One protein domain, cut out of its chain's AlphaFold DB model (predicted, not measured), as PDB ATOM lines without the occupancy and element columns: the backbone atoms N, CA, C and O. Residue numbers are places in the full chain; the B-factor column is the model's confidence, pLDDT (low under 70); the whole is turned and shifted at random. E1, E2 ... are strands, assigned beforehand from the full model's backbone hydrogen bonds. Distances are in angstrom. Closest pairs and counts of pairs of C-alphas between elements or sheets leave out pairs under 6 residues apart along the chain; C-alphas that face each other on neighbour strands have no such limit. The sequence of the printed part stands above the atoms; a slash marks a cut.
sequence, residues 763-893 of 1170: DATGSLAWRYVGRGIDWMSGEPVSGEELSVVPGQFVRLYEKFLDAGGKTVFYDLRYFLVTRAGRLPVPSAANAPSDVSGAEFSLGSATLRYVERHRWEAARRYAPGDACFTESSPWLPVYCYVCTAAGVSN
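What this domain is: This is residues 763 to 893 of the 1170 residues of an uncharacterized protein of Selenomonas sp. oral taxon 126 (UniProt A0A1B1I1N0). Two strongly twisted sheets, one of five strands and one of three, meet around Phe 797 in E3, and E1 of the smaller sheet runs on into E2 of the larger. The long hairpin of E3 and E4 reaches away from the smaller sheet to its turn at residues 806 to 810. The printed part has 131 residues with no named helix and eight named strands, E1 to E8 in chain order; the class is all strand, though only 53 residues are in named elements. The larger sheet has the order E2, E3, E4, E6, E5 and is mixed; the smaller, E1, E8, E7, is antiparallel. The whole is compact, with a radius of gyration of the C-alphas of 15.6 A and spans of 48 by 39 by 28 A.

Where its parts are: E1, residues 768 to 775, begins at C-alpha 768 (26.753, 10.694, -1.105) and is 20.8 A long. E2 is residues 777 to 779. E3, residues 797 to 805, is 25.6 A long. E4, residues 811 to 823, the longest strand, is 32.9 A long and ends at C-alpha 823 (21.483, 4.188, 21.025). E5 is residues 844 to 846, E6 residues 849 to 854 at 15.9 A, and E7 residues 870 to 873 at 10.6 A. E8, residues 882 to 888, is 18.4 A long and ends at C-alpha 888 (26.077, 13.555, 3.170).

How they stand to each other: E1 runs on into E2 at 51 degrees across one residue. In the larger sheet, E2 is an edge strand parallel to E3, with N 779 and O 799 2.8 A apart. E3 and E4 are an antiparallel hairpin at 168 degrees, with N 800 and O 817 at 2.8 A; E4 bends by 63 degrees at residue 815. E4 and E6 are antiparallel, with N 820 and O 852 at 2.8 A. E5 and E6 form a hairpin, with N 844 and O 851 at 2.9 A. In the smaller sheet, E8 is the inner strand. It is antiparallel to E1, with N 771 and O 885 at 2.8 A. E7 and E8 form a hairpin, with N 884 and O 871 at 2.9 A. Between the sheets, the closest C-alphas of E3 and E8 are those of Phe 797 and Cys 883, 6.8 A apart. E4 and E7 are near each other, while E1 and E4 are apart.

The domain as a whole: The two C-alphas farthest apart, those of Thr 765 and Ala 807, are 50.0 A from each other. The printed part has no cut. The links E2 to E3, E4 to E5 and E6 to E7 are long. Residues 791 to 792 pair with 825 to 826, and 864 to 865 with 890 to 891, both antiparallel. Mean pLDDT of the printed part is 87.1; it is under 70 at residues 763 to 766, 780 to 788 and 806 to 809.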
ATOM      1  N   ASP A 763      24.184   9.928  -9.222       59.88
ATOM      2  CA  ASP A 763      23.921  11.367  -9.224       59.88
ATOM      3  C   ASP A 763      25.086  12.137  -9.864       59.88
ATOM      4  O   ASP A 763      26.257  11.816  -9.686       59.88
ATOM      5  N   ALA A 764      24.773  13.162 -10.665       51.81
ATOM      6  CA  ALA A 764      25.784  13.946 -11.384       51.81
ATOM      7  C   ALA A 764      26.701  14.767 -10.448       51.81
ATOM      8  O   ALA A 764      27.618  15.442 -10.913       51.81
ATOM      9  N   THR A 765      26.428  14.751  -9.139       60.56
ATOM     10  CA  THR A 765      27.106  15.547  -8.114       60.56
ATOM     11  C   THR A 765      28.113  14.752  -7.279       60.56
ATOM     12  O   THR A 765      29.016  15.365  -6.711       60.56
ATOM     13  N   GLY A 766      27.982  13.423  -7.204       66.50
ATOM     14  CA  GLY A 766      28.774  12.525  -6.361       66.50
ATOM     15  C   GLY A 766      28.756  12.908  -4.879       66.50
ATOM     16  O   GLY A 766      29.812  12.946  -4.245       66.50
ATOM     17  N   SER A 767      27.597  13.309  -4.346       77.19
ATOM     18  CA  SER A 767      27.516  13.935  -3.016       77.19
ATOM     19  C   SER A 767      27.339  12.954  -1.858       77.19
ATOM     20  O   SER A 767      27.522  13.355  -0.705       77.19
ATOM     21  N   LEU A 768      26.984  11.697  -2.137       87.56
ATOM     22  CA  LEU A 768      26.753  10.694  -1.105       87.56
ATOM     23  C   LEU A 768      28.072  10.343  -0.401       87.56
ATOM     24  O   LEU A 768      29.069   9.993  -1.030       87.56
ATOM     25  N   ALA A 769      28.080  10.424   0.927       89.94
ATOM     26  CA  ALA A 769      29.239  10.048   1.730       89.94
ATOM     27  C   ALA A 769      28.827   9.160   2.899       89.94
ATOM     28  O   ALA A 769      27.863   9.450   3.610       89.94
ATOM     29  N   TRP A 770      29.605   8.108   3.118       92.38
ATOM     30  CA  TRP A 770      29.430   7.125   4.172       92.38
ATOM     31  C   TRP A 770      30.588   7.209   5.144       92.38
ATOM     32  O   TRP A 770      31.742   7.145   4.735       92.38
ATOM     33  N   ARG A 771      30.293   7.275   6.436       94.81
ATOM     34  CA  ARG A 771      31.280   7.061   7.490       94.81
ATOM     35  C   ARG A 771      31.182   5.623   7.970       94.81
ATOM     36  O   ARG A 771      30.106   5.193   8.390       94.81
ATOM     37  N   TYR A 772      32.294   4.905   7.929       94.25
ATOM     38  CA  TYR A 772      32.414   3.594   8.546       94.25
ATOM     39  C   TYR A 772      32.347   3.743  10.071       94.25
ATOM     40  O   TYR A 772      33.020   4.595  10.650       94.25
ATOM     41  N   VAL A 773      31.484   2.962  10.725       93.69
ATOM     42  CA  VAL A 773      31.277   3.030  12.187       93.69
ATOM     43  C   VAL A 773      31.692   1.752  12.917       93.69
ATOM     44  O   VAL A 773      31.517   1.667  14.129       93.69
ATOM     45  N   GLY A 774      32.264   0.784  12.198       90.19
ATOM     46  CA  GLY A 774      32.768  -0.473  12.749       90.19
ATOM     47  C   GLY A 774      32.017  -1.711  12.259       90.19
ATOM     48  O   GLY A 774      31.096  -1.642  11.436       90.19
ATOM     49  N   ARG A 775      32.431  -2.867  12.782       89.38
ATOM     50  CA  ARG A 775      31.789  -4.162  12.539       89.38
ATOM     51  C   ARG A 775      30.462  -4.279  13.285       89.38
ATOM     52  O   ARG A 775      30.283  -3.675  14.339       89.38
ATOM     53  N   GLY A 776      29.533  -5.040  12.719       91.44
ATOM     54  CA  GLY A 776      28.353  -5.522  13.429       91.44
ATOM     55  C   GLY A 776      28.712  -6.620  14.429       91.44
ATOM     56  O   GLY A 776      29.872  -7.007  14.550       91.44
ATOM     57  N   ILE A 777      27.703  -7.133  15.126       90.31
ATOM     58  CA  ILE A 777      27.847  -8.227  16.091       90.31
ATOM     59  C   ILE A 777      26.996  -9.402  15.641       90.31
ATOM     60  O   ILE A 777      25.782  -9.267  15.506       90.31
ATOM     61  N   ASP A 778      27.618 -10.559  15.459       89.19
ATOM     62  CA  ASP A 778      26.897 -11.801  15.212       89.19
ATOM     63  C   ASP A 778      26.492 -12.431  16.545       89.19
ATOM     64  O   ASP A 778      27.317 -12.847  17.359       89.19
ATOM     65  N   TRP A 779      25.192 -12.497  16.787       85.75
ATOM     66  CA  TRP A 779      24.632 -13.201  17.923       85.75
ATOM     67  C   TRP A 779      24.562 -14.682  17.561       85.75
ATOM     68  O   TRP A 779      23.862 -15.040  16.616       85.75
ATOM     69  N   MET A 780      25.237 -15.530  18.347       68.75
ATOM     70  CA  MET A 780      25.370 -16.988  18.155       68.75
ATOM     71  C   MET A 780      26.571 -17.462  17.305       68.75
ATOM     72  O   MET A 780      26.570 -18.605  16.837       68.75
ATOM     73  N   SER A 781      27.653 -16.681  17.175       62.41
ATOM     74  CA  SER A 781      28.961 -17.280  16.859       62.41
ATOM     75  C   SER A 781      29.395 -18.145  18.049       62.41
ATOM     76  O   SER A 781      29.409 -17.664  19.177       62.41
ATOM     77  N   GLY A 782      29.761 -19.411  17.837       56.28
ATOM     78  CA  GLY A 782      30.253 -20.303  18.905       56.28
ATOM     79  C   GLY A 782      31.584 -19.870  19.543       56.28
ATOM     80  O   GLY A 782      32.096 -20.572  20.409       56.28
ATOM     81  N   GLU A 783      32.122 -18.728  19.116       60.44
ATOM     82  CA  GLU A 783      33.382 -18.137  19.544       60.44
ATOM     83  C   GLU A 783      33.174 -17.140  20.701       60.44
ATOM     84  O   GLU A 783      32.173 -16.414  20.728       60.44
ATOM     85  N   PRO A 784      34.105 -17.067  21.666       58.69
ATOM     86  CA  PRO A 784      34.037 -16.101  22.755       58.69
ATOM     87  C   PRO A 784      34.183 -14.664  22.231       58.69
ATOM     88  O   PRO A 784      35.243 -14.270  21.759       58.69
ATOM     89  N   VAL A 785      33.129 -13.856  22.373       66.25
ATOM     90  CA  VAL A 785      33.170 -12.413  22.071       66.25
ATOM     91  C   VAL A 785      33.903 -11.682  23.195       66.25
ATOM     92  O   VAL A 785      33.575 -11.855  24.378       66.25
ATOM     93  N   SER A 786      34.898 -10.865  22.855       65.19
ATOM     94  CA  SER A 786      35.655 -10.106  23.850       65.19
ATOM     95  C   SER A 786      34.782  -9.029  24.510       65.19
ATOM     96  O   SER A 786      33.790  -8.544  23.966       65.19
ATOM     97  N   GLY A 787      35.142  -8.624  25.730       65.94
ATOM     98  CA  GLY A 787      34.332  -7.681  26.505       65.94
ATOM     99  C   GLY A 787      34.219  -6.272  25.903       65.94
ATOM    100  O   GLY A 787      33.279  -5.561  26.279       65.94
ATOM    101  N   GLU A 788      35.156  -5.878  25.033       68.81
ATOM    102  CA  GLU A 788      35.216  -4.567  24.370       68.81
ATOM    103  C   GLU A 788      34.322  -4.509  23.124       68.81
ATOM    104  O   GLU A 788      33.611  -3.519  22.949       68.81
ATOM    105  N   GLU A 789      34.252  -5.592  22.341       73.44
ATOM    106  CA  GLU A 789      33.418  -5.719  21.128       73.44
ATOM    107  C   GLU A 789      31.915  -5.580  21.409       73.44
ATOM    108  O   GLU A 789      31.138  -5.204  20.538       73.44
ATOM    109  N   LEU A 790      31.487  -5.816  22.650       88.25
ATOM    110  CA  LEU A 790      30.094  -5.637  23.068       88.25
ATOM    111  C   LEU A 790      29.692  -4.166  23.255       88.25
ATOM    112  O   LEU A 790      28.521  -3.885  23.518       88.25
ATOM    113  N   SER A 791      30.634  -3.225  23.168       93.00
ATOM    114  CA  SER A 791      30.345  -1.791  23.230       93.00
ATOM    115  C   SER A 791      29.963  -1.290  21.843       93.00
ATOM    116  O   SER A 791      30.817  -1.126  20.978       93.00
ATOM    117  N   VAL A 792      28.674  -1.031  21.642       93.88
ATOM    118  CA  VAL A 792      28.114  -0.654  20.341       93.88
ATOM    119  C   VAL A 792      27.701   0.814  20.286       93.88
ATOM    120  O   VAL A 792      27.339   1.425  21.297       93.88
ATOM    121  N   VAL A 793      27.722   1.380  19.082       95.75
ATOM    122  CA  VAL A 793      27.355   2.763  18.764       95.75
ATOM    123  C   VAL A 793      26.191   2.823  17.763       95.75
ATOM    124  O   VAL A 793      25.951   1.854  17.037       95.75
ATOM    125  N   PRO A 794      25.449   3.949  17.695       96.12
ATOM    126  CA  PRO A 794      24.370   4.111  16.731       96.12
ATOM    127  C   PRO A 794      24.848   3.888  15.294       96.12
ATOM    128  O   PRO A 794      25.877   4.433  14.889       96.12
ATOM    129  N   GLY A 795      24.079   3.112  14.530       95.50
ATOM    130  CA  GLY A 795      24.402   2.748  13.148       95.50
ATOM    131  C   GLY A 795      25.062   1.377  12.978       95.50
ATOM    132  O   GLY A 795      25.144   0.909  11.846       95.50
ATOM    133  N   GLN A 796      25.494   0.715  14.060       96.62
ATOM    134  CA  GLN A 796      25.912  -0.693  14.015       96.62
ATOM    135  C   GLN A 796      24.711  -1.648  13.997       96.62
ATOM    136  O   GLN A 796      23.601  -1.282  14.389       96.62
ATOM    137  N   PHE A 797      24.944  -2.888  13.566       96.06
ATOM    138  CA  PHE A 797      23.919  -3.926  13.464       96.06
ATOM    139  C   PHE A 797      24.280  -5.157  14.297       96.06
ATOM    140  O   PHE A 797      25.436  -5.572  14.329       96.06
ATOM    141  N   VAL A 798      23.276  -5.764  14.929       94.62
ATOM    142  CA  VAL A 798      23.352  -7.116  15.491       94.62
ATOM    143  C   VAL A 798      22.668  -8.074  14.520       94.62
ATOM    144  O   VAL A 798      21.532  -7.818  14.117       94.62
ATOM    145  N   ARG A 799      23.343  -9.157  14.134       93.31
ATOM    146  CA  ARG A 799      22.841 -10.179  13.211       93.31
ATOM    147  C   ARG A 799      22.623 -11.496  13.950       93.31
ATOM    148  O   ARG A 799      23.508 -11.947  14.660       93.31
ATOM    149  N   LEU A 800      21.457 -12.107  13.787       91.56
ATOM    150  CA  LEU A 800      21.171 -13.485  14.201       91.56
ATOM    151  C   LEU A 800      21.081 -14.369  12.964       91.56
ATOM    152  O   LEU A 800      20.667 -13.893  11.909       91.56
ATOM    153  N   TYR A 801      21.425 -15.642  13.126       89.06
ATOM    154  CA  TYR A 801      21.221 -16.687  12.129       89.06
ATOM    155  C   TYR A 801      21.183 -18.066  12.796       89.06
ATOM    156  O   TYR A 801      21.667 -18.254  13.915       89.06
ATOM    157  N   GLU A 802      20.666 -19.046  12.067       85.62
ATOM    158  CA  GLU A 802      20.814 -20.472  12.339       85.62
ATOM    159  C   GLU A 802      21.808 -21.102  11.347       85.62
ATOM    160  O   GLU A 802      22.113 -20.525  10.299       85.62
ATOM    161  N   LYS A 803      22.365 -22.273  11.690       85.38
ATOM    162  CA  LYS A 803      23.323 -22.975  10.824       85.38
ATOM    163  C   LYS A 803      23.275 -24.495  10.941       85.38
ATOM    164  O   LYS A 803      22.987 -25.025  12.011       85.38
ATOM    165  N   PHE A 804      23.645 -25.180   9.863       81.00
ATOM    166  CA  PHE A 804      23.853 -26.634   9.810       81.00
ATOM    167  C   PHE A 804      25.006 -26.984   8.854       81.00
ATOM    168  O   PHE A 804      25.488 -26.112   8.133       81.00
ATOM    169  N   LEU A 805      25.479 -28.234   8.866       77.19
ATOM    170  CA  LEU A 805      26.464 -28.737   7.898       77.19
ATOM    171  C   LEU A 805      25.748 -29.435   6.740       77.19
ATOM    172  O   LEU A 805      24.863 -30.254   6.987       77.19
ATOM    173  N   ASP A 806      26.138 -29.124   5.504       68.62
ATOM    174  CA  ASP A 806      25.678 -29.837   4.314       68.62
ATOM    175  C   ASP A 806      26.424 -31.171   4.092       68.62
ATOM    176  O   ASP A 806      27.375 -31.499   4.808       68.62
ATOM    177  N   ALA A 807      26.032 -31.918   3.055       59.69
ATOM    178  CA  ALA A 807      26.600 -33.235   2.736       59.69
ATOM    179  C   ALA A 807      28.093 -33.196   2.370       59.69
ATOM    180  O   ALA A 807      28.769 -34.224   2.392       59.69
ATOM    181  N   GLY A 808      28.616 -32.017   2.022       61.03
ATOM    182  CA  GLY A 808      30.033 -31.776   1.772       61.03
ATOM    183  C   GLY A 808      30.804 -31.325   3.014       61.03
ATOM    184  O   GLY A 808      31.981 -30.991   2.888       61.03
ATOM    185  N   GLY A 809      30.162 -31.274   4.186       66.88
ATOM    186  CA  GLY A 809      30.740 -30.750   5.420       66.88
ATOM    187  C   GLY A 809      30.867 -29.223   5.441       66.88
ATOM    188  O   GLY A 809      31.626 -28.697   6.253       66.88
ATOM    189  N   LYS A 810      30.160 -28.498   4.560       72.81
ATOM    190  CA  LYS A 810      30.181 -27.027   4.515       72.81
ATOM    191  C   LYS A 810      29.065 -26.456   5.384       72.81
ATOM    192  O   LYS A 810      27.940 -26.945   5.369       72.81
ATOM    193  N   THR A 811      29.357 -25.399   6.135       80.75
ATOM    194  CA  THR A 811      28.338 -24.719   6.946       80.75
ATOM    195  C   THR A 811      27.417 -23.883   6.075       80.75
ATOM    196  O   THR A 811      27.865 -23.031   5.306       80.75
ATOM    197  N   VAL A 812      26.124 -24.077   6.275       80.88
ATOM    198  CA  VAL A 812      25.046 -23.287   5.696       80.88
ATOM    199  C   VAL A 812      24.483 -22.366   6.772       80.88
ATOM    200  O   VAL A 812      24.209 -22.830   7.875       80.88
ATOM    201  N   PHE A 813      24.280 -21.090   6.441       85.25
ATOM    202  CA  PHE A 813      23.634 -20.087   7.294       85.25
ATOM    203  C   PHE A 813      22.238 -19.783   6.753       85.25
ATOM    204  O   PHE A 813      22.084 -19.682   5.536       85.25
ATOM    205  N   TYR A 814      21.249 -19.639   7.633       85.94
ATOM    206  CA  TYR A 814      19.869 -19.304   7.268       85.94
ATOM    207  C   TYR A 814      19.145 -18.557   8.405       85.94
ATOM    208  O   TYR A 814      19.690 -18.423   9.499       85.94
ATOM    209  N   ASP A 815      17.928 -18.056   8.150       85.50
ATOM    210  CA  ASP A 815      17.133 -17.248   9.104       85.50
ATOM    211  C   ASP A 815      17.896 -16.004   9.597       85.50
ATOM    212  O   ASP A 815      17.997 -15.712  10.791       85.50
ATOM    213  N   LEU A 816      18.477 -15.277   8.640       88.56
ATOM    214  CA  LEU A 816      19.240 -14.060   8.899       88.56
ATOM    215  C   LEU A 816      18.317 -12.931   9.372       88.56
ATOM    216  O   LEU A 816      17.454 -12.454   8.633       88.56
ATOM    217  N   ARG A 817      18.530 -12.448  10.600       91.19
ATOM    218  CA  ARG A 817      17.768 -11.336  11.195       91.19
ATOM    219  C   ARG A 817      18.693 -10.222  11.636       91.19
ATOM    220  O   ARG A 817      19.715 -10.480  12.265       91.19
ATOM    221  N   TYR A 818      18.306  -8.981  11.366       94.81
ATOM    222  CA  TYR A 818      19.145  -7.814  11.615       94.81
ATOM    223  C   TYR A 818      18.461  -6.835  12.574       94.81
ATOM    224  O   TYR A 818      17.281  -6.512  12.431       94.81
ATOM    225  N   PHE A 819      19.224  -6.327  13.538       97.00
ATOM    226  CA  PHE A 819      18.774  -5.357  14.531       97.00
ATOM    227  C   PHE A 819      19.691  -4.135  14.502       97.00
ATOM    228  O   PHE A 819      20.890  -4.247  14.748       97.00
ATOM    229  N   LEU A 820      19.135  -2.964  14.203       97.50
ATOM    230  CA  LEU A 820      19.870  -1.702  14.186       97.50
ATOM    231  C   LEU A 820      20.047  -1.183  15.614       97.50
ATOM    232  O   LEU A 820      19.065  -1.033  16.341       97.50
ATOM    233  N   VAL A 821      21.276  -0.830  15.979       97.50
ATOM    234  CA  VAL A 821      21.583  -0.090  17.205       97.50
ATOM    235  C   VAL A 821      21.205   1.375  16.996       97.50
ATOM    236  O   VAL A 821      21.789   2.067  16.158       97.50
ATOM    237  N   THR A 822      20.234   1.868  17.766       96.75
ATOM    238  CA  THR A 822      19.769   3.265  17.700       96.75
ATOM    239  C   THR A 822      20.349   4.127  18.818       96.75
ATOM    240  O   THR A 822      20.480   5.342  18.662       96.75
ATOM    241  N   ARG A 823      20.792   3.509  19.921       96.94
ATOM    242  CA  ARG A 823      21.483   4.188  21.025       96.94
ATOM    243  C   ARG A 823      22.703   3.399  21.484       96.94
ATOM    244  O   ARG A 823      22.610   2.195  21.709       96.94
ATOM    245  N   ALA A 824      23.816   4.113  21.678       96.56
ATOM    246  CA  ALA A 824      25.056   3.543  22.198       96.56
ATOM    247  C   ALA A 824      24.846   2.858  23.554       96.56
ATOM    248  O   ALA A 824      24.086   3.349  24.394       96.56
ATOM    249  N   GLY A 825      25.589   1.785  23.789       95.19
ATOM    250  CA  GLY A 825      25.591   1.068  25.054       95.19
ATOM    251  C   GLY A 825      26.406  -0.211  24.967       95.19
ATOM    252  O   GLY A 825      27.077  -0.474  23.973       95.19
ATOM    253  N   ARG A 826      26.346  -1.017  26.022       94.44
ATOM    254  CA  ARG A 826      27.015  -2.310  26.096       94.44
ATOM    255  C   ARG A 826      25.982  -3.423  25.991       94.44
ATOM    256  O   ARG A 826      25.056  -3.481  26.807       94.44
ATOM    257  N   LEU A 827      26.154  -4.291  25.003       93.50
ATOM    258  CA  LEU A 827      25.384  -5.518  24.845       93.50
ATOM    259  C   LEU A 827      25.738  -6.503  25.974       93.50
ATOM    260  O   LEU A 827      26.871  -6.502  26.468       93.50
ATOM    261  N   PRO A 828      24.793  -7.344  26.428       90.81
ATOM    262  CA  PRO A 828      25.134  -8.462  27.294       90.81
ATOM    263  C   PRO A 828      25.977  -9.484  26.518       90.81
ATOM    264  O   PRO A 828      25.950  -9.512  25.289       90.81
ATOM    265  N   VAL A 829      26.704 -10.345  27.236       87.50
ATOM    266  CA  VAL A 829      27.438 -11.458  26.609       87.50
ATOM    267  C   VAL A 829      26.437 -12.340  25.844       87.50
ATOM    268  O   VAL A 829      25.459 -12.777  26.466       87.50
ATOM    269  N   PRO A 830      26.628 -12.580  24.532       87.75
ATOM    270  CA  PRO A 830      25.675 -13.329  23.723       87.75
ATOM    271  C   PRO A 830      25.426 -14.740  24.256       87.75
ATOM    272  O   PRO A 830      26.348 -15.470  24.614       87.75
ATOM    273  N   SER A 831      24.157 -15.130  24.315       85.62
ATOM    274  CA  SER A 831      23.707 -16.478  24.657       85.62
ATOM    275  C   SER A 831      22.347 -16.752  24.012       85.62
ATOM    276  O   SER A 831      21.619 -15.824  23.652       85.62
ATOM    277  N   ALA A 832      21.954 -18.024  23.947       83.31
ATOM    278  CA  ALA A 832      20.619 -18.396  23.479       83.31
ATOM    279  C   ALA A 832      19.495 -17.785  24.345       83.31
ATOM    280  O   ALA A 832      18.429 -17.455  23.840       83.31
ATOM    281  N   ALA A 833      19.729 -17.599  25.650       85.44
ATOM    282  CA  ALA A 833      18.709 -17.140  26.597       85.44
ATOM    283  C   ALA A 833      18.430 -15.627  26.539       85.44
ATOM    284  O   ALA A 833      17.377 -15.183  26.989       85.44
ATOM    285  N   ASN A 834      19.370 -14.832  26.019       88.94
ATOM    286  CA  ASN A 834      19.256 -13.373  25.926       88.94
ATOM    287  C   ASN A 834      19.275 -12.867  24.478       88.94
ATOM    288  O   ASN A 834      19.529 -11.686  24.247       88.94
ATOM    289  N   ALA A 835      19.013 -13.755  23.518       90.06
ATOM    290  CA  ALA A 835      18.909 -13.403  22.115       90.06
ATOM    291  C   ALA A 835      17.784 -12.382  21.869       90.06
ATOM    292  O   ALA A 835      16.674 -12.561  22.387       90.06
ATOM    293  N   PRO A 836      18.040 -11.304  21.101       91.88
ATOM    294  CA  PRO A 836      16.995 -10.361  20.729       91.88
ATOM    295  C   PRO A 836      15.909 -11.084  19.926       91.88
ATOM    296  O   PRO A 836      16.184 -11.740  18.924       91.88
ATOM    297  N   SER A 837      14.667 -10.968  20.390       88.94
ATOM    298  CA  SER A 837      13.509 -11.672  19.823       88.94
ATOM    299  C   SER A 837      12.381 -10.740  19.379       88.94
ATOM    300  O   SER A 837      11.462 -11.187  18.695       88.94
ATOM    301  N   ASP A 838      12.446  -9.450  19.726       92.62
ATOM    302  CA  ASP A 838      11.444  -8.469  19.314       92.62
ATOM    303  C   ASP A 838      11.645  -8.063  17.848       92.62
ATOM    304  O   ASP A 838      12.491  -7.233  17.512       92.62
ATOM    305  N   VAL A 839      10.834  -8.667  16.980       93.44
ATOM    306  CA  VAL A 839      10.789  -8.409  15.534       93.44
ATOM    307  C   VAL A 839       9.679  -7.428  15.130       93.44
ATOM    308  O   VAL A 839       9.368  -7.302  13.952       93.44
ATOM    309  N   SER A 840       9.062  -6.713  16.081       94.00
ATOM    310  CA  SER A 840       7.973  -5.759  15.792       94.00
ATOM    311  C   SER A 840       8.433  -4.486  15.070       94.00
ATOM    312  O   SER A 840       7.609  -3.738  14.545       94.00
ATOM    313  N   GLY A 841       9.742  -4.212  15.087       92.94
ATOM    314  CA  GLY A 841      10.341  -2.962  14.614       92.94
ATOM    315  C   GLY A 841      10.329  -1.824  15.646       92.94
ATOM    316  O   GLY A 841      10.872  -0.752  15.370       92.94
ATOM    317  N   ALA A 842       9.751  -2.038  16.835       95.94
ATOM    318  CA  ALA A 842       9.836  -1.097  17.948       95.94
ATOM    319  C   ALA A 842      11.245  -1.072  18.568       95.94
ATOM    320  O   ALA A 842      12.005  -2.035  18.474       95.94
ATOM    321  N   GLU A 843      11.595   0.047  19.208       96.69
ATOM    322  CA  GLU A 843      12.835   0.138  19.978       96.69
ATOM    323  C   GLU A 843      12.706  -0.598  21.316       96.69
ATOM    324  O   GLU A 843      11.738  -0.406  22.054       96.69
ATOM    325  N   PHE A 844      13.726  -1.380  21.660       97.12
ATOM    326  CA  PHE A 844      13.831  -2.081  22.935       97.12
ATOM    327  C   PHE A 844      15.269  -2.047  23.467       97.12
ATOM    328  O   PHE A 844      16.237  -1.863  22.727       97.12
ATOM    329  N   SER A 845      15.422  -2.211  24.780       96.12
ATOM    330  CA  SER A 845      16.738  -2.238  25.426       96.12
ATOM    331  C   SER A 845      17.332  -3.644  25.415       96.12
ATOM    332  O   SER A 845      16.656  -4.605  25.782       96.12
ATOM    333  N   LEU A 846      18.622  -3.752  25.093       94.75
ATOM    334  CA  LEU A 846      19.403  -4.982  25.225       94.75
ATOM    335  C   LEU A 846      20.726  -4.654  25.929       94.75
ATOM    336  O   LEU A 846      21.605  -3.999  25.370       94.75
ATOM    337  N   GLY A 847      20.853  -5.064  27.194       93.06
ATOM    338  CA  GLY A 847      21.916  -4.558  28.069       93.06
ATOM    339  C   GLY A 847      21.703  -3.072  28.366       93.06
ATOM    340  O   GLY A 847      20.633  -2.692  28.839       93.06
ATOM    341  N   SER A 848      22.704  -2.231  28.086       95.56
ATOM    342  CA  SER A 848      22.561  -0.764  28.150       95.56
ATOM    343  C   SER A 848      22.396  -0.085  26.784       95.56
ATOM    344  O   SER A 848      22.274   1.138  26.741       95.56
ATOM    345  N   ALA A 849      22.380  -0.851  25.687       96.75
ATOM    346  CA  ALA A 849      22.113  -0.353  24.337       96.75
ATOM    347  C   ALA A 849      20.609  -0.386  24.004       96.75
ATOM    348  O   ALA A 849      19.835  -1.103  24.646       96.75
ATOM    349  N   THR A 850      20.199   0.365  22.977       97.75
ATOM    350  CA  THR A 850      18.835   0.322  22.412       97.75
ATOM    351  C   THR A 850      18.894  -0.142  20.964       97.75
ATOM    352  O   THR A 850      19.709   0.362  20.186       97.75
ATOM    353  N   LEU A 851      18.060  -1.126  20.628       97.31
ATOM    354  CA  LEU A 851      18.011  -1.785  19.329       97.31
ATOM    355  C   LEU A 851      16.583  -1.761  18.775       97.31
ATOM    356  O   LEU A 851      15.622  -1.639  19.531       97.31
ATOM    357  N   ARG A 852      16.446  -1.947  17.461       97.19
ATOM    358  CA  ARG A 852      15.175  -2.292  16.808       97.19
ATOM    359  C   ARG A 852      15.404  -3.273  15.667       97.19
ATOM    360  O   ARG A 852      16.418  -3.175  14.974       97.19
ATOM    361  N   TYR A 853      14.463  -4.178  15.440       97.25
ATOM    362  CA  TYR A 853      14.488  -5.056  14.269       97.25
ATOM    363  C   TYR A 853      14.317  -4.262  12.968       97.25
ATOM    364  O   TYR A 853      13.574  -3.277  12.926       97.25
ATOM    365  N   VAL A 854      15.018  -4.677  11.911       94.88
ATOM    366  CA  VAL A 854      14.965  -4.029  10.599       94.88
ATOM    367  C   VAL A 854      14.908  -5.049   9.464       94.88
ATOM    368  O   VAL A 854      15.749  -5.932   9.360       94.88
ATOM    369  N   GLU A 855      13.950  -4.870   8.555       87.69
ATOM    370  CA  GLU A 855      13.780  -5.758   7.392       87.69
ATOM    371  C   GLU A 855      14.628  -5.329   6.182       87.69
ATOM    372  O   GLU A 855      14.995  -6.152   5.351       87.69
ATOM    373  N   ARG A 856      14.961  -4.032   6.066       89.12
ATOM    374  CA  ARG A 856      15.589  -3.463   4.856       89.12
ATOM    375  C   ARG A 856      16.647  -2.400   5.150       89.12
ATOM    376  O   ARG A 856      16.369  -1.203   5.069       89.12
ATOM    377  N   HIS A 857      17.855  -2.816   5.523       93.31
ATOM    378  CA  HIS A 857      18.992  -1.909   5.787       93.31
ATOM    379  C   HIS A 857      20.317  -2.369   5.149       93.31
ATOM    380  O   HIS A 857      21.340  -1.706   5.317       93.31
ATOM    381  N   ARG A 858      20.317  -3.463   4.377       92.75
ATOM    382  CA  ARG A 858      21.451  -3.788   3.505       92.75
ATOM    383  C   ARG A 858      21.644  -2.638   2.507       92.75
ATOM    384  O   ARG A 858      20.662  -2.017   2.096       92.75
ATOM    385  N   TRP A 859      22.888  -2.317   2.161       92.81
ATOM    386  CA  TRP A 859      23.167  -1.327   1.121       92.81
ATOM    387  C   TRP A 859      22.492  -1.738  -0.195       92.81
ATOM    388  O   TRP A 859      22.527  -2.906  -0.584       92.81
ATOM    389  N   GLU A 860      21.872  -0.776  -0.873       90.25
ATOM    390  CA  GLU A 860      21.162  -0.986  -2.132       90.25
ATOM    391  C   GLU A 860      21.661   0.015  -3.166       90.25
ATOM    392  O   GLU A 860      21.798   1.201  -2.866       90.25
ATOM    393  N   ALA A 861      21.859  -0.447  -4.396       88.94
ATOM    394  CA  ALA A 861      22.193   0.408  -5.526       88.94
ATOM    395  C   ALA A 861      21.013   1.318  -5.926       88.94
ATOM    396  O   ALA A 861      19.844   0.984  -5.688       88.94
ATOM    397  N   ALA A 862      21.306   2.475  -6.526       87.62
ATOM    398  CA  ALA A 862      20.321   3.471  -6.965       87.62
ATOM    399  C   ALA A 862      19.277   3.863  -5.894       87.62
ATOM    400  O   ALA A 862      18.124   4.171  -6.213       87.62
ATOM    401  N   ARG A 863      19.650   3.839  -4.610       88.12
ATOM    402  CA  ARG A 863      18.795   4.255  -3.491       88.12
ATOM    403  C   ARG A 863      19.198   5.649  -3.024       88.12
ATOM    404  O   ARG A 863      20.376   5.970  -2.923       88.12
ATOM    405  N   ARG A 864      18.199   6.480  -2.714       89.56
ATOM    406  CA  ARG A 864      18.412   7.765  -2.039       89.56
ATOM    407  C   ARG A 864      18.642   7.540  -0.550       89.56
ATOM    408  O   ARG A 864      17.823   6.883   0.092       89.56
ATOM    409  N   TYR A 865      19.711   8.132  -0.030       91.62
ATOM    410  CA  TYR A 865      20.050   8.136   1.390       91.62
ATOM    411  C   TYR A 865      20.127   9.568   1.924       91.62
ATOM    412  O   TYR A 865      20.569  10.488   1.229       91.62
ATOM    413  N   ALA A 866      19.683   9.753   3.165       94.00
ATOM    414  CA  ALA A 866      19.727  11.009   3.902       94.00
ATOM    415  C   ALA A 866      20.783  10.959   5.023       94.00
ATOM    416  O   ALA A 866      21.131   9.879   5.502       94.00
ATOM    417  N   PRO A 867      21.324  12.107   5.476       95.44
ATOM    418  CA  PRO A 867      22.267  12.133   6.588       95.44
ATOM    419  C   PRO A 867      21.649  11.508   7.845       95.44
ATOM    420  O   PRO A 867      20.537  11.859   8.232       95.44
ATOM    421  N   GLY A 868      22.384  10.599   8.482       93.75
ATOM    422  CA  GLY A 868      21.917   9.810   9.624       93.75
ATOM    423  C   GLY A 868      21.343   8.437   9.262       93.75
ATOM    424  O   GLY A 868      21.250   7.594  10.153       93.75
ATOM    425  N   ASP A 869      21.028   8.171   7.990       95.44
ATOM    426  CA  ASP A 869      20.654   6.823   7.550       95.44
ATOM    427  C   ASP A 869      21.813   5.847   7.783       95.44
ATOM    428  O   ASP A 869      22.974   6.166   7.515       95.44
ATOM    429  N   ALA A 870      21.494   4.640   8.249       95.88
ATOM    430  CA  ALA A 870      22.461   3.569   8.452       95.88
ATOM    431  C   ALA A 870      22.233   2.436   7.451       95.88
ATOM    432  O   ALA A 870      21.089   2.073   7.160       95.88
ATOM    433  N   CYS A 871      23.318   1.847   6.958       95.44
ATOM    434  CA  CYS A 871      23.260   0.623   6.169       95.44
ATOM    435  C   CYS A 871      24.395  -0.334   6.530       95.44
ATOM    436  O   CYS A 871      25.357   0.049   7.202       95.44
ATOM    437  N   PHE A 872      24.279  -1.576   6.067       95.06
ATOM    438  CA  PHE A 872      25.342  -2.561   6.193       95.06
ATOM    439  C   PHE A 872      25.692  -3.238   4.870       95.06
ATOM    440  O   PHE A 872      24.859  -3.354   3.967       95.06
ATOM    441  N   THR A 873      26.927  -3.726   4.780       92.06
ATOM    442  CA  THR A 873      27.416  -4.534   3.658       92.06
ATOM    443  C   THR A 873      27.953  -5.860   4.183       92.06
ATOM    444  O   THR A 873      28.541  -5.932   5.263       92.06
ATOM    445  N   GLU A 874      27.751  -6.924   3.416       84.56
ATOM    446  CA  GLU A 874      28.083  -8.287   3.818       84.56
ATOM    447  C   GLU A 874      28.871  -8.955   2.691       84.56
ATOM    448  O   GLU A 874      28.356  -9.108   1.586       84.56
ATOM    449  N   SER A 875      30.133  -9.298   2.957       73.88
ATOM    450  CA  SER A 875      31.002 -10.008   2.009       73.88
ATOM    451  C   SER A 875      30.970 -11.523   2.209       73.88
ATOM    452  O   SER A 875      31.197 -12.272   1.265       73.88
ATOM    453  N   SER A 876      30.694 -11.975   3.434       79.31
ATOM    454  CA  SER A 876      30.595 -13.383   3.807       79.31
ATOM    455  C   SER A 876      29.632 -13.546   4.987       79.31
ATOM    456  O   SER A 876      29.707 -12.756   5.933       79.31
ATOM    457  N   PRO A 877      28.783 -14.588   5.002       80.62
ATOM    458  CA  PRO A 877      27.989 -14.949   6.178       80.62
ATOM    459  C   PRO A 877      28.836 -15.318   7.406       80.62
ATOM    460  O   PRO A 877      28.345 -15.256   8.525       80.62
ATOM    461  N   TRP A 878      30.114 -15.663   7.213       79.94
ATOM    462  CA  TRP A 878      31.044 -16.018   8.292       79.94
ATOM    463  C   TRP A 878      31.625 -14.824   9.048       79.94
ATOM    464  O   TRP A 878      32.178 -14.999  10.130       79.94
ATOM    465  N   LEU A 879      31.546 -13.628   8.467       84.69
ATOM    466  CA  LEU A 879      32.123 -12.415   9.035       84.69
ATOM    467  C   LEU A 879      30.994 -11.465   9.437       84.69
ATOM    468  O   LEU A 879      30.050 -11.310   8.651       84.69
ATOM    469  N   PRO A 880      31.074 -10.787  10.597       87.75
ATOM    470  CA  PRO A 880      30.085  -9.780  10.964       87.75
ATOM    471  C   PRO A 880      29.994  -8.675   9.912       87.75
ATOM    472  O   PRO A 880      30.981  -8.340   9.264       87.75
ATOM    473  N   VAL A 881      28.828  -8.060   9.731       91.56
ATOM    474  CA  VAL A 881      28.610  -7.070   8.658       91.56
ATOM    475  C   VAL A 881      29.427  -5.780   8.847       91.56
ATOM    476  O   VAL A 881      29.716  -5.377   9.973       91.56
ATOM    477  N   TYR A 882      29.799  -5.096   7.761       92.31
ATOM    478  CA  TYR A 882      30.341  -3.730   7.851       92.31
ATOM    479  C   TYR A 882      29.189  -2.748   8.040       92.31
ATOM    480  O   TYR A 882      28.200  -2.838   7.316       92.31
ATOM    481  N   CYS A 883      29.324  -1.800   8.964       95.44
ATOM    482  CA  CYS A 883      28.271  -0.838   9.276       95.44
ATOM    483  C   CYS A 883      28.679   0.581   8.866       95.44
ATOM    484  O   CYS A 883      29.779   1.042   9.186       95.44
ATOM    485  N   TYR A 884      27.770   1.297   8.207       96.00
ATOM    486  CA  TYR A 884      28.000   2.650   7.708       96.00
ATOM    487  C   TYR A 884      26.869   3.592   8.099       96.00
ATOM    488  O   TYR A 884      25.702   3.203   8.126       96.00
ATOM    489  N   VAL A 885      27.219   4.858   8.325       96.56
ATOM    490  CA  VAL A 885      26.264   5.952   8.525       96.56
ATOM    491  C   VAL A 885      26.471   7.004   7.447       96.56
ATOM    492  O   VAL A 885      27.584   7.487   7.243       96.56
ATOM    493  N   CYS A 886      25.392   7.377   6.770       95.00
ATOM    494  CA  CYS A 886      25.385   8.427   5.767       95.00
ATOM    495  C   CYS A 886      25.673   9.787   6.424       95.00
ATOM    496  O   CYS A 886      24.976  10.212   7.350       95.00
ATOM    497  N   THR A 887      26.707  10.480   5.954       93.38
ATOM    498  CA  THR A 887      27.111  11.813   6.434       93.38
ATOM    499  C   THR A 887      26.743  12.933   5.467       93.38
ATOM    500  O   THR A 887      26.623  14.080   5.890       93.38
ATOM    501  N   ALA A 888      26.539  12.617   4.189       91.50
ATOM    502  CA  ALA A 888      26.077  13.555   3.170       91.50
ATOM    503  C   ALA A 888      25.079  12.850   2.246       91.50
ATOM    504  O   ALA A 888      25.320  11.716   1.850       91.50
ATOM    505  N   ALA A 889      23.957  13.506   1.948       91.62
ATOM    506  CA  ALA A 889      22.871  12.924   1.163       91.62
ATOM    507  C   ALA A 889      23.282  12.674  -0.297       91.62
ATOM    508  O   ALA A 889      24.069  13.436  -0.861       91.62
ATOM    509  N   GLY A 890      22.664  11.685  -0.935       90.06
ATOM    510  CA  GLY A 890      22.811  11.445  -2.372       90.06
ATOM    511  C   GLY A 890      22.180  10.129  -2.812       90.06
ATOM    512  O   GLY A 890      21.411   9.514  -2.061       90.06
ATOM    513  N   VAL A 891      22.472   9.726  -4.046       88.12
ATOM    514  CA  VAL A 891      22.046   8.442  -4.622       88.12
ATOM    515  C   VAL A 891      23.236   7.490  -4.642       88.12
ATOM    516  O   VAL A 891      24.333   7.895  -4.993       88.12
ATOM    517  N   SER A 892      23.033   6.234  -4.253       87.75
ATOM    518  CA  SER A 892      24.093   5.223  -4.296       87.75
ATOM    519  C   SER A 892      24.403   4.726  -5.708       87.75
ATOM    520  O   SER A 892      23.500   4.637  -6.548       87.75
ATOM    521  N   ASN A 893      25.664   4.343  -5.949       81.81
ATOM    522  CA  ASN A 893      26.146   3.803  -7.226       81.81
ATOM    523  C   ASN A 893      25.449   2.500  -7.651       81.81
ATOM    524  O   ASN A 893      25.012   1.697  -6.828       81.81
TER     525      ASN A 893